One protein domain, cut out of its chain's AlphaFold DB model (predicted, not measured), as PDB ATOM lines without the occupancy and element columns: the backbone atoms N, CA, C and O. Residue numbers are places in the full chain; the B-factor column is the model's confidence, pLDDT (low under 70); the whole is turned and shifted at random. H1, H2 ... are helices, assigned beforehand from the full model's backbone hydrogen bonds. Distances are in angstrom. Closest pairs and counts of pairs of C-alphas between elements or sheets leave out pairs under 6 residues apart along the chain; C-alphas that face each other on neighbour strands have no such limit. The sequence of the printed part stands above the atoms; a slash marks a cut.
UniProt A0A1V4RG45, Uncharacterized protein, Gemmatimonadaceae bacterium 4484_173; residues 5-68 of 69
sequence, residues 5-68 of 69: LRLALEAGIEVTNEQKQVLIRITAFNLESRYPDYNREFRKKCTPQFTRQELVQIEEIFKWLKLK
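What this domain is: This is residues 5 to 68 of the 69 residues of an uncharacterized protein of Gemmatimonadaceae bacterium 4484_173 (UniProt A0A1V4RG45). Look for an open X of two long helices, H2 and H4, crossing where residues 57 to 61 of H4 touch residues 19 to 26 of H2, with their lines at 62 degrees. Short H3 bridges the gap from the last residues of H2 to the first of H4, short H1 lies by residues 20 to 24 of H2, near the crossing, and residues 47 to 53, of which 48 to 53 belong to H4, stick out. The printed part has 64 residues with four named helices, H1 to H4 in order, and no named strand: all helix. It is only just loose, close to compact, with a radius of gyration of the C-alphas of 13.1 A, and elongated, spanning 35 by 23 by 18 A.

How they stand to each other: Start at H4, residues 48 to 66; it touches H2, residues 17 to 34, at a steep tilt of 62 degrees, opposite ways, closest at C-alphas Gln 19 and Ile 61, 7.3 A. H1, residues 5 to 10, only just touches H2, with 3 pairs of C-alphas within 8 A, closest Leu 5 and Leu 23, 5.4 A. H3, residues 40 to 45, is close to H2 but not clearly touching, closest at C-alphas Glu 32 and Phe 42, 7.5 A. H3 and H4 meet only through their link; H1 is apart from H3 and H4. Every O i to N i+4 pair is within hydrogen-bond range in H1, H3 and H4, and 13 of 14 in H2.

Where its parts are: Find C-alpha 48 at (314.056, 304.683, 232.619); H4 runs 26.8 A to C-alpha 66 at (296.270, 317.886, 217.542). H2 covers 26.5 A, H3 9.3 A and H1 8.6 A.

The domain as a whole: The C-alphas farthest apart, Asp 37 and Leu 67, are 36.6 A apart. The printed part has no cut and no long link. Residues 36 to 39 are under pLDDT 70.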
ATOM      1  N   LEU A   5     290.104 305.996 224.905       93.94
ATOM      2  CA  LEU A   5     289.516 305.369 223.722       93.94
ATOM      3  C   LEU A   5     288.019 305.679 223.633       93.94
ATOM      4  O   LEU A   5     287.532 306.082 222.583       93.94
ATOM      5  N   ARG A   6     287.296 305.533 224.746       93.19
ATOM      6  CA  ARG A   6     285.868 305.853 224.793       93.19
ATOM      7  C   ARG A   6     285.611 307.317 224.428       93.19
ATOM      8  O   ARG A   6     284.728 307.575 223.622       93.19
ATOM      9  N   LEU A   7     286.412 308.241 224.961       92.81
ATOM     10  CA  LEU A   7     286.299 309.668 224.643       92.81
ATOM     11  C   LEU A   7     286.565 309.954 223.159       92.81
ATOM     12  O   LEU A   7     285.830 310.727 222.557       92.81
ATOM     13  N   ALA A   8     287.577 309.321 222.557       92.38
ATOM     14  CA  ALA A   8     287.866 309.489 221.132       92.38
ATOM     15  C   ALA A   8     286.697 309.015 220.251       92.38
ATOM     16  O   ALA A   8     286.306 309.716 219.322       92.38
ATOM     17  N   LEU A   9     286.099 307.865 220.581       92.00
ATOM     18  CA  LEU A   9     284.949 307.326 219.849       92.00
ATOM     19  C   LEU A   9     283.690 308.185 220.028       92.00
ATOM     20  O   LEU A   9     282.989 308.441 219.055       92.00
ATOM     21  N   GLU A  10     283.413 308.658 221.247       93.50
ATOM     22  CA  GLU A  10     282.287 309.564 221.527       93.50
ATOM     23  C   GLU A  10     282.455 310.926 220.830       93.50
ATOM     24  O   GLU A  10     281.466 311.538 220.436       93.50
ATOM     25  N   ALA A  11     283.697 311.370 220.613       91.81
ATOM     26  CA  ALA A  11     284.021 312.557 219.824       91.81
ATOM     27  C   ALA A  11     283.979 312.322 218.298       91.81
ATOM     28  O   ALA A  11     284.258 313.245 217.537       91.81
ATOM     29  N   GLY A  12     283.665 311.105 217.835       92.88
ATOM     30  CA  GLY A  12     283.633 310.762 216.409       92.88
ATOM     31  C   GLY A  12     285.014 310.675 215.749       92.88
ATOM     32  O   GLY A  12     285.111 310.728 214.525       92.88
ATOM     33  N   ILE A  13     286.089 310.547 216.532       93.44
ATOM     34  CA  ILE A  13     287.454 310.436 216.013       93.44
ATOM     35  C   ILE A  13     287.725 308.983 215.617       93.44
ATOM     36  O   ILE A  13     287.742 308.077 216.454       93.44
ATOM     37  N   GLU A  14     288.004 308.765 214.334       92.94
ATOM     38  CA  GLU A  14     288.466 307.470 213.842       92.94
ATOM     39  C   GLU A  14     289.878 307.160 214.353       92.94
ATOM     40  O   GLU A  14     290.809 307.954 214.201       92.94
ATOM     41  N   VAL A  15     290.032 305.975 214.946       93.50
ATOM     42  CA  VAL A  15     291.285 305.488 215.534       93.50
ATOM     43  C   VAL A  15     291.685 304.144 214.932       93.50
ATOM     44  O   VAL A  15     290.861 303.228 214.824       93.50
ATOM     45  N   THR A  16     292.967 303.990 214.597       95.12
ATOM     46  CA  THR A  16     293.527 302.699 214.166       95.12
ATOM     47  C   THR A  16     293.623 301.720 215.335       95.12
ATOM     48  O   THR A  16     293.494 302.094 216.503       95.12
ATOM     49  N   ASN A  17     293.866 300.438 215.050       93.88
ATOM     50  CA  ASN A  17     294.021 299.435 216.104       93.88
ATOM     51  C   ASN A  17     295.227 299.725 217.006       93.88
ATOM     52  O   ASN A  17     295.135 299.552 218.218       93.88
ATOM     53  N   GLU A  18     296.313 300.243 216.445       92.69
ATOM     54  CA  GLU A  18     297.509 300.653 217.178       92.69
ATOM     55  C   GLU A  18     297.180 301.820 218.117       92.69
ATOM     56  O   GLU A  18     297.476 301.766 219.310       92.69
ATOM     57  N   GLN A  19     296.464 302.834 217.620       94.31
ATOM     58  CA  GLN A  19     296.045 303.986 218.422       94.31
ATOM     59  C   GLN A  19     295.102 303.580 219.556       94.31
ATOM     60  O   GLN A  19     295.252 304.064 220.679       94.31
ATOM     61  N   LYS A  20     294.180 302.639 219.311       94.81
ATOM     62  CA  LYS A  20     293.326 302.063 220.364       94.81
ATOM     63  C   LYS A  20     294.167 301.474 221.494       94.81
ATOM     64  O   LYS A  20     293.901 301.769 222.658       94.81
ATOM     65  N   GLN A  21     295.190 300.682 221.162       94.62
ATOM     66  CA  GLN A  21     296.068 300.077 222.168       94.62
ATOM     67  C   GLN A  21     296.824 301.135 222.974       94.62
ATOM     68  O   GLN A  21     296.901 301.025 224.199       94.62
ATOM     69  N   VAL A  22     297.325 302.188 222.321       94.50
ATOM     70  CA  VAL A  22     298.022 303.275 223.020       94.50
ATOM     71  C   VAL A  22     297.064 304.049 223.937       94.50
ATOM     72  O   VAL A  22     297.376 304.255 225.107       94.50
ATOM     73  N   LEU A  23     295.857 304.403 223.482       94.62
ATOM     74  CA  LEU A  23     294.863 305.115 224.303       94.62
ATOM     75  C   LEU A  23     294.405 304.301 225.525       94.62
ATOM     76  O   LEU A  23     294.238 304.854 226.619       94.62
ATOM     77  N   ILE A  24     294.232 302.983 225.367       93.88
ATOM     78  CA  ILE A  24     293.944 302.064 226.481       93.88
ATOM     79  C   ILE A  24     295.121 302.032 227.459       93.88
ATOM     80  O   ILE A  24     294.923 302.125 228.671       93.88
ATOM     81  N   ARG A  25     296.352 301.948 226.950       92.38
ATOM     82  CA  ARG A  25     297.562 301.908 227.776       92.38
ATOM     83  C   ARG A  25     297.744 303.188 228.598       92.38
ATOM     84  O   ARG A  25     297.941 303.112 229.806       92.38
ATOM     85  N   ILE A  26     297.574 304.358 227.982       92.69
ATOM     86  CA  ILE A  26     297.631 305.654 228.678       92.69
ATOM     87  C   ILE A  26     296.521 305.757 229.733       92.69
ATOM     88  O   ILE A  26     296.748 306.246 230.839       92.69
ATOM     89  N   THR A  27     295.321 305.253 229.424       91.88
ATOM     90  CA  THR A  27     294.232 305.158 230.408       91.88
ATOM     91  C   THR A  27     294.662 304.337 231.626       91.88
ATOM     92  O   THR A  27     294.436 304.774 232.752       91.88
ATOM     93  N   ALA A  28     295.317 303.192 231.421       89.06
ATOM     94  CA  ALA A  28     295.834 302.376 232.515       89.06
ATOM     95  C   ALA A  28     296.872 303.143 233.353       89.06
ATOM     96  O   ALA A  28     296.753 303.177 234.573       89.06
ATOM     97  N   PHE A  29     297.811 303.857 232.725       88.75
ATOM     98  CA  PHE A  29     298.798 304.679 233.445       88.75
ATOM     99  C   PHE A  29     298.142 305.759 234.323       88.75
ATOM    100  O   PHE A  29     298.559 305.995 235.462       88.75
ATOM    101  N   ASN A  30     297.071 306.385 233.833       86.62
ATOM    102  CA  ASN A  30     296.302 307.369 234.596       86.62
ATOM    103  C   ASN A  30     295.585 306.759 235.812       86.62
ATOM    104  O   ASN A  30     295.402 307.446 236.814       86.62
ATOM    105  N   LEU A  31     295.176 305.491 235.741       83.44
ATOM    106  CA  LEU A  31     294.566 304.782 236.867       83.44
ATOM    107  C   LEU A  31     295.625 304.370 237.899       83.44
ATOM    108  O   LEU A  31     295.466 304.652 239.087       83.44
ATOM    109  N   GLU A  32     296.730 303.790 237.431       83.62
ATOM    110  CA  GLU A  32     297.845 303.304 238.258       83.62
ATOM    111  C   GLU A  32     298.550 304.427 239.036       83.62
ATOM    112  O   GLU A  32     298.989 304.241 240.171       83.62
ATOM    113  N   SER A  33     298.637 305.628 238.457       78.50
ATOM    114  CA  SER A  33     299.222 306.785 239.148       78.50
ATOM    115  C   SER A  33     298.356 307.309 240.300       78.50
ATOM    116  O   SER A  33     298.894 307.863 241.258       78.50
ATOM    117  N   ARG A  34     297.031 307.119 240.232       78.25
ATOM    118  CA  ARG A  34     296.074 307.605 241.241       78.25
ATOM    119  C   ARG A  34     295.866 306.637 242.394       78.25
ATOM    120  O   ARG A  34     295.619 307.086 243.507       78.25
ATOM    121  N   TYR A  35     295.978 305.337 242.136       72.19
ATOM    122  CA  TYR A  35     295.824 304.292 243.144       72.19
ATOM    123  C   TYR A  35     297.097 303.445 243.211       72.19
ATOM    124  O   TYR A  35     297.105 302.294 242.777       72.19
ATOM    125  N   PRO A  36     298.199 304.000 243.741       62.59
ATOM    126  CA  PRO A  36     299.497 303.332 243.726       62.59
ATOM    127  C   PRO A  36     299.525 302.023 244.527       62.59
ATOM    128  O   PRO A  36     300.379 301.174 244.262       62.59
ATOM    129  N   ASP A  37     298.585 301.848 245.458       63.31
ATOM    130  CA  ASP A  37     298.427 300.638 246.269       63.31
ATOM    131  C   ASP A  37     297.828 299.460 245.486       63.31
ATOM    132  O   ASP A  37     297.967 298.313 245.907       63.31
ATOM    133  N   TYR A  38     297.209 299.708 244.324       60.81
ATOM    134  CA  TYR A  38     296.578 298.655 243.528       60.81
ATOM    135  C   TYR A  38     297.578 297.796 242.744       60.81
ATOM    136  O   TYR A  38     297.257 296.650 242.432       60.81
ATOM    137  N   ASN A  39     298.779 298.299 242.416       61.88
ATOM    138  CA  ASN A  39     299.677 297.559 241.522       61.88
ATOM    139  C   ASN A  39     301.166 297.911 241.688       61.88
ATOM    140  O   ASN A  39     301.804 298.592 240.876       61.88
ATOM    141  N   ARG A  40     301.786 297.347 242.732       71.06
ATOM    142  CA  ARG A  40     303.248 297.407 242.940       71.06
ATOM    143  C   ARG A  40     304.039 296.860 241.742       71.06
ATOM    144  O   ARG A  40     305.147 297.322 241.478       71.06
ATOM    145  N   GLU A  41     303.461 295.918 241.000       79.75
ATOM    146  CA  GLU A  41     304.069 295.315 239.809       79.75
ATOM    147  C   GLU A  41     304.166 296.282 238.629       79.75
ATOM    148  O   GLU A  41     305.123 296.210 237.859       79.75
ATOM    149  N   PHE A  42     303.228 297.223 238.489       81.81
ATOM    150  CA  PHE A  42     303.307 298.228 237.434       81.81
ATOM    151  C   PHE A  42     304.518 299.143 237.642       81.81
ATOM    152  O   PHE A  42     305.316 299.336 236.727       81.81
ATOM    153  N   ARG A  43     304.742 299.601 238.881       79.31
ATOM    154  CA  ARG A  43     305.908 300.430 239.231       79.31
ATOM    155  C   ARG A  43     307.243 299.745 238.935       79.31
ATOM    156  O   ARG A  43     308.177 300.416 238.511       79.31
ATOM    157  N   LYS A  44     307.335 298.421 239.101       84.25
ATOM    158  CA  LYS A  44     308.546 297.654 238.752       84.25
ATOM    159  C   LYS A  44     308.857 297.683 237.252       84.25
ATOM    160  O   LYS A  44     310.018 297.568 236.874       84.25
ATOM    161  N   LYS A  45     307.842 297.851 236.395       85.00
ATOM    162  CA  LYS A  45     308.009 297.953 234.935       85.00
ATOM    163  C   LYS A  45     308.509 299.331 234.497       85.00
ATOM    164  O   LYS A  45     309.135 299.426 233.444       85.00
ATOM    165  N   CYS A  46     308.291 300.375 235.301       87.56
ATOM    166  CA  CYS A  46     308.648 301.768 235.012       87.56
ATOM    167  C   CYS A  46     310.160 302.058 235.108       87.56
ATOM    168  O   CYS A  46     310.594 302.980 235.795       87.56
ATOM    169  N   THR A  47     310.983 301.282 234.405       93.56
ATOM    170  CA  THR A  47     312.413 301.576 234.238       93.56
ATOM    171  C   THR A  47     312.609 302.853 233.407       93.56
ATOM    172  O   THR A  47     311.697 303.250 232.670       93.56
ATOM    173  N   PRO A  48     313.787 303.510 233.455       94.50
ATOM    174  CA  PRO A  48     314.056 304.683 232.619       94.50
ATOM    175  C   PRO A  48     313.859 304.413 231.122       94.50
ATOM    176  O   PRO A  48     313.291 305.241 230.412       94.50
ATOM    177  N   GLN A  49     314.272 303.228 230.658       95.62
ATOM    178  CA  GLN A  49     314.119 302.818 229.264       95.62
ATOM    179  C   GLN A  49     312.647 302.637 228.882       95.62
ATOM    180  O   GLN A  49     312.206 303.203 227.885       95.62
ATOM    181  N   PHE A  50     311.884 301.899 229.695       93.25
ATOM    182  CA  PHE A  50     310.446 301.721 229.490       93.25
ATOM    183  C   PHE A  50     309.728 303.073 229.461       93.25
ATOM    184  O   PHE A  50     309.010 303.384 228.519       93.25
ATOM    185  N   THR A  51     309.991 303.920 230.457       92.50
ATOM    186  CA  THR A  51     309.358 305.239 230.576       92.50
ATOM    187  C   THR A  51     309.652 306.111 229.359       92.50
ATOM    188  O   THR A  51     308.744 306.744 228.831       92.50
ATOM    189  N   ARG A  52     310.893 306.107 228.857       96.19
ATOM    190  CA  ARG A  52     311.250 306.839 227.636       96.19
ATOM    191  C   ARG A  52     310.477 306.328 226.417       96.19
ATOM    192  O   ARG A  52     309.978 307.139 225.647       96.19
ATOM    193  N   GLN A  53     310.366 305.011 226.242       94.94
ATOM    194  CA  GLN A  53     309.628 304.411 225.120       94.94
ATOM    195  C   GLN A  53     308.128 304.725 225.172       94.94
ATOM    196  O   GLN A  53     307.514 304.993 224.140       94.94
ATOM    197  N   GLU A  54     307.537 304.712 226.364       94.81
ATOM    198  CA  GLU A  54     306.133 305.075 226.555       94.81
ATOM    199  C   GLU A  54     305.896 306.571 226.318       94.81
ATOM    200  O   GLU A  54     304.935 306.936 225.647       94.81
ATOM    201  N   LEU A  55     306.794 307.446 226.790       95.25
ATOM    202  CA  LEU A  55     306.693 308.889 226.552       95.25
ATOM    203  C   LEU A  55     306.724 309.238 225.060       95.25
ATOM    204  O   LEU A  55     305.917 310.054 224.625       95.25
ATOM    205  N   VAL A  56     307.583 308.588 224.270       96.19
ATOM    206  CA  VAL A  56     307.625 308.796 222.811       96.19
ATOM    207  C   VAL A  56     306.279 308.453 222.166       96.19
ATOM    208  O   VAL A  56     305.732 309.270 221.428       96.19
ATOM    209  N   GLN A  57     305.689 307.301 222.502       94.69
ATOM    210  CA  GLN A  57     304.373 306.903 221.978       94.69
ATOM    211  C   GLN A  57     303.258 307.874 222.403       94.69
ATOM    212  O   GLN A  57     302.360 308.190 221.620       94.69
ATOM    213  N   ILE A  58     303.313 308.373 223.642       95.31
ATOM    214  CA  ILE A  58     302.364 309.369 224.151       95.31
ATOM    215  C   ILE A  58     302.480 310.677 223.364       95.31
ATOM    216  O   ILE A  58     301.461 311.245 222.966       95.31
ATOM    217  N   GLU A  59     303.700 311.149 223.110       96.12
ATOM    218  CA  GLU A  59     303.938 312.353 222.314       96.12
ATOM    219  C   GLU A  59     303.444 312.203 220.873       96.12
ATOM    220  O   GLU A  59     302.862 313.142 220.326       96.12
ATOM    221  N   GLU A  60     303.647 311.041 220.254       95.69
ATOM    222  CA  GLU A  60     303.159 310.747 218.904       95.69
ATOM    223  C   GLU A  60     301.630 310.792 218.835       95.69
ATOM    224  O   GLU A  60     301.074 311.480 217.975       95.69
ATOM    225  N   ILE A  61     300.940 310.147 219.783       94.38
ATOM    226  CA  ILE A  61     299.476 310.216 219.874       94.38
ATOM    227  C   ILE A  61     298.995 311.638 220.129       94.38
ATOM    228  O   ILE A  61     298.012 312.066 219.527       94.38
ATOM    229  N   PHE A  62     299.680 312.396 220.980       93.94
ATOM    230  CA  PHE A  62     299.308 313.779 221.256       93.94
ATOM    231  C   PHE A  62     299.450 314.674 220.020       93.94
ATOM    232  O   PHE A  62     298.558 315.472 219.728       93.94
ATOM    233  N   LYS A  63     300.541 314.521 219.258       95.31
ATOM    234  CA  LYS A  63     300.739 315.223 217.980       95.31
ATOM    235  C   LYS A  63     299.659 314.842 216.971       95.31
ATOM    236  O   LYS A  63     299.101 315.726 216.332       95.31
ATOM    237  N   TRP A  64     299.333 313.556 216.862       94.06
ATOM    238  CA  TRP A  64     298.265 313.086 215.982       94.06
ATOM    239  C   TRP A  64     296.895 313.659 216.372       94.06
ATOM    240  O   TRP A  64     296.193 314.175 215.506       94.06
ATOM    241  N   LEU A  65     296.537 313.647 217.661       90.94
ATOM    242  CA  LEU A  65     295.276 314.216 218.152       90.94
ATOM    243  C   LEU A  65     295.153 315.703 217.813       90.94
ATOM    244  O   LEU A  65     294.088 316.149 217.401       90.94
ATOM    245  N   LYS A  66     296.246 316.466 217.923       91.12
ATOM    246  CA  LYS A  66     296.270 317.886 217.542       91.12
ATOM    247  C   LYS A  66     296.018 318.145 216.059       91.12
ATOM    248  O   LYS A  66     295.626 319.248 215.724       91.12
ATOM    249  N   LEU A  67     296.269 317.175 215.181       91.50
ATOM    250  CA  LEU A  67     295.956 317.296 213.753       91.50
ATOM    251  C   LEU A  67     294.492 316.950 213.442       91.50
ATOM    252  O   LEU A  67     294.053 317.137 212.310       91.50
ATOM    253  N   LYS A  68     293.760 316.377 214.406       83.06
ATOM    254  CA  LYS A  68     292.355 315.965 214.268       83.06
ATOM    255  C   LYS A  68     291.364 316.948 214.898       83.06
ATOM    256  O   LYS A  68     290.171 316.808 214.639       83.06
TER     257      LYS A  68